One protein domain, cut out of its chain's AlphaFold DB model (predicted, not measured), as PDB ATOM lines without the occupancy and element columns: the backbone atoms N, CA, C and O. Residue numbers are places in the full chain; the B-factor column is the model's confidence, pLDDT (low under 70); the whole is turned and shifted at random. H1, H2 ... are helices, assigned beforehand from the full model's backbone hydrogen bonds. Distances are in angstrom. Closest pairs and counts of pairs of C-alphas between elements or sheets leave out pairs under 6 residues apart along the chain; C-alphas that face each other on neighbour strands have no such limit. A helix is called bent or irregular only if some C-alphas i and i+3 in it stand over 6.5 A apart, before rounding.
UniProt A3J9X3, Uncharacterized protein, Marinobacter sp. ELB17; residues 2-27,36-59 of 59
ATOM      1  N   GLU A   2      12.878 -21.655 -49.328       89.69
ATOM      2  CA  GLU A   2      14.006 -20.730 -49.531       89.69
ATOM      3  C   GLU A   2      13.614 -19.242 -49.497       89.69
ATOM      4  O   GLU A   2      14.145 -18.481 -48.695       89.69
ATOM      5  N   THR A   3      12.601 -18.832 -50.267       93.75
ATOM      6  CA  THR A   3      12.114 -17.439 -50.293       93.75
ATOM      7  C   THR A   3      11.664 -16.942 -48.918       93.75
ATOM      8  O   THR A   3      11.907 -15.796 -48.557       93.75
ATOM      9  N   LEU A   4      11.033 -17.815 -48.128       94.69
ATOM     10  CA  LEU A   4      10.539 -17.481 -46.794       94.69
ATOM     11  C   LEU A   4      11.705 -17.230 -45.828       94.69
ATOM     12  O   LEU A   4      11.665 -16.274 -45.060       94.69
ATOM     13  N   LEU A   5      12.765 -18.039 -45.921       95.62
ATOM     14  CA  LEU A   5      13.991 -17.861 -45.141       95.62
ATOM     15  C   LEU A   5      14.737 -16.577 -45.528       95.62
ATOM     16  O   LEU A   5      15.216 -15.870 -44.646       95.62
ATOM     17  N   ILE A   6      14.779 -16.237 -46.821       96.31
ATOM     18  CA  ILE A   6      15.382 -14.986 -47.306       96.31
ATOM     19  C   ILE A   6      14.618 -13.776 -46.764       96.31
ATOM     20  O   ILE A   6      15.233 -12.854 -46.234       96.31
ATOM     21  N   ILE A   7      13.283 -13.789 -46.842       96.06
ATOM     22  CA  ILE A   7      12.447 -12.708 -46.299       96.06
ATOM     23  C   ILE A   7      12.700 -12.546 -44.796       96.06
ATOM     24  O   ILE A   7      12.910 -11.430 -44.329       96.06
ATOM     25  N   LEU A   8      12.741 -13.648 -44.044       96.50
ATOM     26  CA  LEU A   8      13.022 -13.626 -42.608       96.50
ATOM     27  C   LEU A   8      14.407 -13.052 -42.291       96.50
ATOM     28  O   LEU A   8      14.523 -12.210 -41.404       96.50
ATOM     29  N   ALA A   9      15.440 -13.457 -43.030       96.31
ATOM     30  CA  ALA A   9      16.795 -12.948 -42.850       96.31
ATOM     31  C   ALA A   9      16.884 -11.443 -43.146       96.31
ATOM     32  O   ALA A   9      17.459 -10.689 -42.360       96.31
ATOM     33  N   VAL A  10      16.263 -10.984 -44.236       97.06
ATOM     34  CA  VAL A  10      16.223  -9.562 -44.602       97.06
ATOM     35  C   VAL A  10      15.467  -8.751 -43.554       97.06
ATOM     36  O   VAL A  10      15.953  -7.703 -43.136       97.06
ATOM     37  N   LEU A  11      14.320  -9.240 -43.078       96.12
ATOM     38  CA  LEU A  11      13.559  -8.583 -42.014       96.12
ATOM     39  C   LEU A  11      14.359  -8.507 -40.710       96.12
ATOM     40  O   LEU A  11      14.343  -7.476 -40.041       96.12
ATOM     41  N   PHE A  12      15.096  -9.561 -40.367       96.50
ATOM     42  CA  PHE A  12      15.926  -9.585 -39.167       96.50
ATOM     43  C   PHE A  12      17.064  -8.558 -39.240       96.50
ATOM     44  O   PHE A  12      17.266  -7.782 -38.306       96.50
ATOM     45  N   VAL A  13      17.756  -8.481 -40.380       96.88
ATOM     46  CA  VAL A  13      18.787  -7.459 -40.626       96.88
ATOM     47  C   VAL A  13      18.179  -6.057 -40.626       96.88
ATOM     48  O   VAL A  13      18.749  -5.141 -40.036       96.88
ATOM     49  N   ALA A  14      17.002  -5.882 -41.229       95.44
ATOM     50  CA  ALA A  14      16.300  -4.606 -41.229       95.44
ATOM     51  C   ALA A  14      15.991  -4.134 -39.804       95.44
ATOM     52  O   ALA A  14      16.222  -2.970 -39.502       95.44
ATOM     53  N   LEU A  15      15.558  -5.021 -38.901       94.25
ATOM     54  CA  LEU A  15      15.350  -4.666 -37.492       94.25
ATOM     55  C   LEU A  15      16.652  -4.227 -36.814       94.25
ATOM     56  O   LEU A  15      16.657  -3.206 -36.134       94.25
ATOM     57  N   ILE A  16      17.759  -4.937 -37.046       95.12
ATOM     58  CA  ILE A  16      19.070  -4.594 -36.472       95.12
ATOM     59  C   ILE A  16      19.572  -3.229 -36.958       95.12
ATOM     60  O   ILE A  16      20.243  -2.533 -36.207       95.12
ATOM     61  N   VAL A  17      19.263  -2.834 -38.195       94.94
ATOM     62  CA  VAL A  17      19.689  -1.539 -38.751       94.94
ATOM     63  C   VAL A  17      18.723  -0.418 -38.371       94.94
ATOM     64  O   VAL A  17      19.161   0.659 -37.975       94.94
ATOM     65  N   ILE A  18      17.414  -0.652 -38.478       92.75
ATOM     66  CA  ILE A  18      16.377   0.360 -38.245       92.75
ATOM     67  C   ILE A  18      16.291   0.711 -36.761       92.75
ATOM     68  O   ILE A  18      16.174   1.890 -36.442       92.75
ATOM     69  N   LEU A  19      16.383  -0.267 -35.854       91.69
ATOM     70  CA  LEU A  19      16.278  -0.039 -34.410       91.69
ATOM     71  C   LEU A  19      17.289   1.006 -33.884       91.69
ATOM     72  O   LEU A  19      16.843   2.019 -33.345       91.69
ATOM     73  N   PRO A  20      18.614   0.869 -34.095       92.38
ATOM     74  CA  PRO A  20      19.582   1.863 -33.637       92.38
ATOM     75  C   PRO A  20      19.468   3.185 -34.399       92.38
ATOM     76  O   PRO A  20      19.793   4.237 -33.854       92.38
ATOM     77  N   LEU A  21      19.002   3.166 -35.653       90.31
ATOM     78  CA  LEU A  21      18.734   4.383 -36.417       90.31
ATOM     79  C   LEU A  21      17.597   5.172 -35.758       90.31
ATOM     80  O   LEU A  21      17.738   6.360 -35.484       90.31
ATOM     81  N   VAL A  22      16.499   4.493 -35.432       87.62
ATOM     82  CA  VAL A  22      15.372   5.082 -34.715       87.62
ATOM     83  C   VAL A  22      15.825   5.570 -33.346       87.62
ATOM     84  O   VAL A  22      15.544   6.709 -33.022       87.62
ATOM     85  N   GLU A  23      16.591   4.809 -32.570       85.38
ATOM     86  CA  GLU A  23      17.091   5.270 -31.265       85.38
ATOM     87  C   GLU A  23      18.047   6.474 -31.363       85.38
ATOM     88  O   GLU A  23      18.043   7.356 -30.498       85.38
ATOM     89  N   LYS A  24      18.872   6.533 -32.417       86.81
ATOM     90  CA  LYS A  24      19.841   7.613 -32.639       86.81
ATOM     91  C   LYS A  24      19.182   8.905 -33.113       86.81
ATOM     92  O   LYS A  24      19.609   9.979 -32.693       86.81
ATOM     93  N   TYR A  25      18.192   8.802 -33.996       83.38
ATOM     94  CA  TYR A  25      17.529   9.953 -34.615       83.38
ATOM     95  C   TYR A  25      16.159  10.266 -34.007       83.38
ATOM     96  O   TYR A  25      15.570  11.293 -34.346       83.38
ATOM     97  N   ALA A  26      15.640   9.430 -33.104       76.69
ATOM     98  CA  ALA A  26      14.435   9.755 -32.362       76.69
ATOM     99  C   ALA A  26      14.709  10.968 -31.460       76.69
ATOM    100  O   ALA A  26      15.692  10.972 -30.709       76.69
ATOM    101  N   PRO A  27      13.841  11.990 -31.495       74.19
ATOM    102  CA  PRO A  27      13.944  13.116 -30.582       74.19
ATOM    103  C   PRO A  27      13.843  12.610 -29.135       74.19
ATOM    104  O   PRO A  27      12.818  12.074 -28.720       74.19
ATOM    105  N   ASN A  36      -2.995  15.707 -30.233       71.62
ATOM    106  CA  ASN A  36      -3.499  16.319 -31.463       71.62
ATOM    107  C   ASN A  36      -3.704  15.299 -32.588       71.62
ATOM    108  O   ASN A  36      -4.703  15.370 -33.298       71.62
ATOM    109  N   LEU A  37      -2.806  14.318 -32.729       74.75
ATOM    110  CA  LEU A  37      -2.920  13.289 -33.768       74.75
ATOM    111  C   LEU A  37      -4.025  12.268 -33.449       74.75
ATOM    112  O   LEU A  37      -4.809  11.893 -34.320       74.75
ATOM    113  N   THR A  38      -4.134  11.867 -32.181       80.44
ATOM    114  CA  THR A  38      -5.115  10.883 -31.696       80.44
ATOM    115  C   THR A  38      -6.546  11.398 -31.849       80.44
ATOM    116  O   THR A  38      -7.451  10.624 -32.163       80.44
ATOM    117  N   ARG A  39      -6.760  12.716 -31.729       85.50
ATOM    118  CA  ARG A  39      -8.071  13.350 -31.941       85.50
ATOM    119  C   ARG A  39      -8.646  13.103 -33.339       85.50
ATOM    120  O   ARG A  39      -9.863  13.027 -33.480       85.50
ATOM    121  N   PHE A  40      -7.798  12.955 -34.360       89.50
ATOM    122  CA  PHE A  40      -8.246  12.707 -35.732       89.50
ATOM    123  C   PHE A  40      -8.466  11.227 -36.052       89.50
ATOM    124  O   PHE A  40      -9.098  10.923 -37.062       89.50
ATOM    125  N   ILE A  41      -8.026  10.301 -35.194       90.31
ATOM    126  CA  ILE A  41      -8.195   8.860 -35.429       90.31
ATOM    127  C   ILE A  41      -9.680   8.504 -35.529       90.31
ATOM    128  O   ILE A  41     -10.096   7.889 -36.505       90.31
ATOM    129  N   PHE A  42     -10.500   8.936 -34.568       92.31
ATOM    130  CA  PHE A  42     -11.937   8.648 -34.566       92.31
ATOM    131  C   PHE A  42     -12.689   9.174 -35.802       92.31
ATOM    132  O   PHE A  42     -13.378   8.375 -36.441       92.31
ATOM    133  N   PRO A  43     -12.576  10.461 -36.192       93.69
ATOM    134  CA  PRO A  43     -13.264  10.950 -37.383       93.69
ATOM    135  C   PRO A  43     -12.743  10.294 -38.666       93.69
ATOM    136  O   PRO A  43     -13.546   9.929 -39.520       93.69
ATOM    137  N   LEU A  44     -11.431  10.069 -38.797       94.69
ATOM    138  CA  LEU A  44     -10.877   9.378 -39.966       94.69
ATOM    139  C   LEU A  44     -11.358   7.924 -40.054       94.69
ATOM    140  O   LEU A  44     -11.703   7.466 -41.141       94.69
ATOM    141  N   MET A  45     -11.456   7.213 -38.925       95.50
ATOM    142  CA  MET A  45     -12.041   5.870 -38.895       95.50
ATOM    143  C   MET A  45     -13.505   5.874 -39.329       95.50
ATOM    144  O   MET A  45     -13.898   5.024 -40.122       95.50
ATOM    145  N   ALA A  46     -14.306   6.834 -38.859       95.69
ATOM    146  CA  ALA A  46     -15.699   6.956 -39.281       95.69
ATOM    147  C   ALA A  46     -15.811   7.168 -40.801       95.69
ATOM    148  O   ALA A  46     -16.600   6.493 -41.460       95.69
ATOM    149  N   VAL A  47     -14.972   8.039 -41.376       97.00
ATOM    150  CA  VAL A  47     -14.916   8.263 -42.831       97.00
ATOM    151  C   VAL A  47     -14.536   6.984 -43.576       97.00
ATOM    152  O   VAL A  47     -15.179   6.646 -44.566       97.00
ATOM    153  N   LEU A  48     -13.530   6.247 -43.100       96.44
ATOM    154  CA  LEU A  48     -13.105   4.993 -43.727       96.44
ATOM    155  C   LEU A  48     -14.191   3.916 -43.678       96.44
ATOM    156  O   LEU A  48     -14.386   3.209 -44.666       96.44
ATOM    157  N   ILE A  49     -14.915   3.804 -42.564       96.19
ATOM    158  CA  ILE A  49     -16.036   2.868 -42.427       96.19
ATOM    159  C   ILE A  49     -17.137   3.222 -43.429       96.19
ATOM    160  O   ILE A  49     -17.594   2.349 -44.164       96.19
ATOM    161  N   LEU A  50     -17.516   4.500 -43.527       96.12
ATOM    162  CA  LEU A  50     -18.519   4.952 -44.495       96.12
ATOM    163  C   LEU A  50     -18.069   4.715 -45.939       96.12
ATOM    164  O   LEU A  50     -18.843   4.208 -46.747       96.12
ATOM    165  N   ALA A  51     -16.811   5.019 -46.260       96.31
ATOM    166  CA  ALA A  51     -16.246   4.766 -47.580       96.31
ATOM    167  C   ALA A  51     -16.277   3.271 -47.935       96.31
ATOM    168  O   ALA A  51     -16.629   2.913 -49.058       96.31
ATOM    169  N   GLN A  52     -15.964   2.391 -46.978       94.56
ATOM    170  CA  GLN A  52     -16.057   0.945 -47.177       94.56
ATOM    171  C   GLN A  52     -17.496   0.458 -47.340       94.56
ATOM    172  O   GLN A  52     -17.743  -0.403 -48.177       94.56
ATOM    173  N   MET A  53     -18.454   1.016 -46.597       95.44
ATOM    174  CA  MET A  53     -19.869   0.693 -46.788       95.44
ATOM    175  C   MET A  53     -20.342   1.106 -48.181       95.44
ATOM    176  O   MET A  53     -20.951   0.300 -48.878       95.44
ATOM    177  N   ILE A  54     -20.014   2.324 -48.619       95.88
ATOM    178  CA  ILE A  54     -20.349   2.786 -49.970       95.88
ATOM    179  C   ILE A  54     -19.729   1.848 -51.004       95.88
ATOM    180  O   ILE A  54     -20.423   1.389 -51.905       95.88
ATOM    181  N   ARG A  55     -18.448   1.498 -50.845       92.88
ATOM    182  CA  ARG A  55     -17.796   0.542 -51.736       92.88
ATOM    183  C   ARG A  55     -18.513  -0.807 -51.744       92.88
ATOM    184  O   ARG A  55     -18.756  -1.314 -52.816       92.88
ATOM    185  N   HIS A  56     -18.870  -1.371 -50.594       92.62
ATOM    186  CA  HIS A  56     -19.486  -2.698 -50.518       92.62
ATOM    187  C   HIS A  56     -20.909  -2.756 -51.095       92.62
ATOM    188  O   HIS A  56     -21.299  -3.780 -51.647       92.62
ATOM    189  N   PHE A  57     -21.696  -1.685 -50.940       92.19
ATOM    190  CA  PHE A  57     -23.093  -1.656 -51.386       92.19
ATOM    191  C   PHE A  57     -23.284  -1.093 -52.801       92.19
ATOM    192  O   PHE A  57     -24.308  -1.385 -53.416       92.19
ATOM    193  N   PHE A  58     -22.345  -0.291 -53.319       87.50
ATOM    194  CA  PHE A  58     -22.488   0.397 -54.611       87.50
ATOM    195  C   PHE A  58     -21.450   0.003 -55.677       87.50
ATOM    196  O   PHE A  58     -21.631   0.396 -56.830       87.50
ATOM    197  N   PHE A  59     -20.391  -0.740 -55.334       76.31
ATOM    198  CA  PHE A  59     -19.357  -1.223 -56.263       76.31
ATOM    199  C   PHE A  59     -19.139  -2.731 -56.126       76.31
ATOM    200  O   PHE A  59     -19.012  -3.385 -57.184       76.31
TER     201      PHE A  59
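This is residues 2 to 27 and 36 to 59 of the 59 residues of an uncharacterized protein of Marinobacter sp. ELB17 (UniProt A3J9X3). Two long helices, H1 and then H2, stand well separated as an open, flat V, with the missing stretch of chain at its narrow end and nothing printed between its arms. H2 has a kink of 27 degrees near residue 43. The printed part has 50 residues, is all helix with no named strand, and is extended: the radius of gyration of the C-alphas is 19.4 A, and the spans are 43 by 38 by 10 A.

H1, residues 2 to 25, begins at C-alpha 2 (14.006, -20.730, -49.531) and is 34.3 A long. H2, residues 36 to 58, is 33.9 A long and ends at C-alpha 58 (-22.488, 0.397, -54.611).

H1 and H2 are apart, with no C-alpha of one within 8 A of the other. H2 is only just irregular: C-alphas 39 and 42 are 6.6 A apart. O i to N i+4 pairs are within hydrogen-bond range in 19 of 20 cases in H1 and 15 of 19 in H2.

The farthest C-alphas, of Lys 24 and Phe 58, are 48.2 A apart. Residues 28 to 35 are not printed; C-alphas 27 and 36 are 17.8 A apart across the cut. No printed residue is under pLDDT 70.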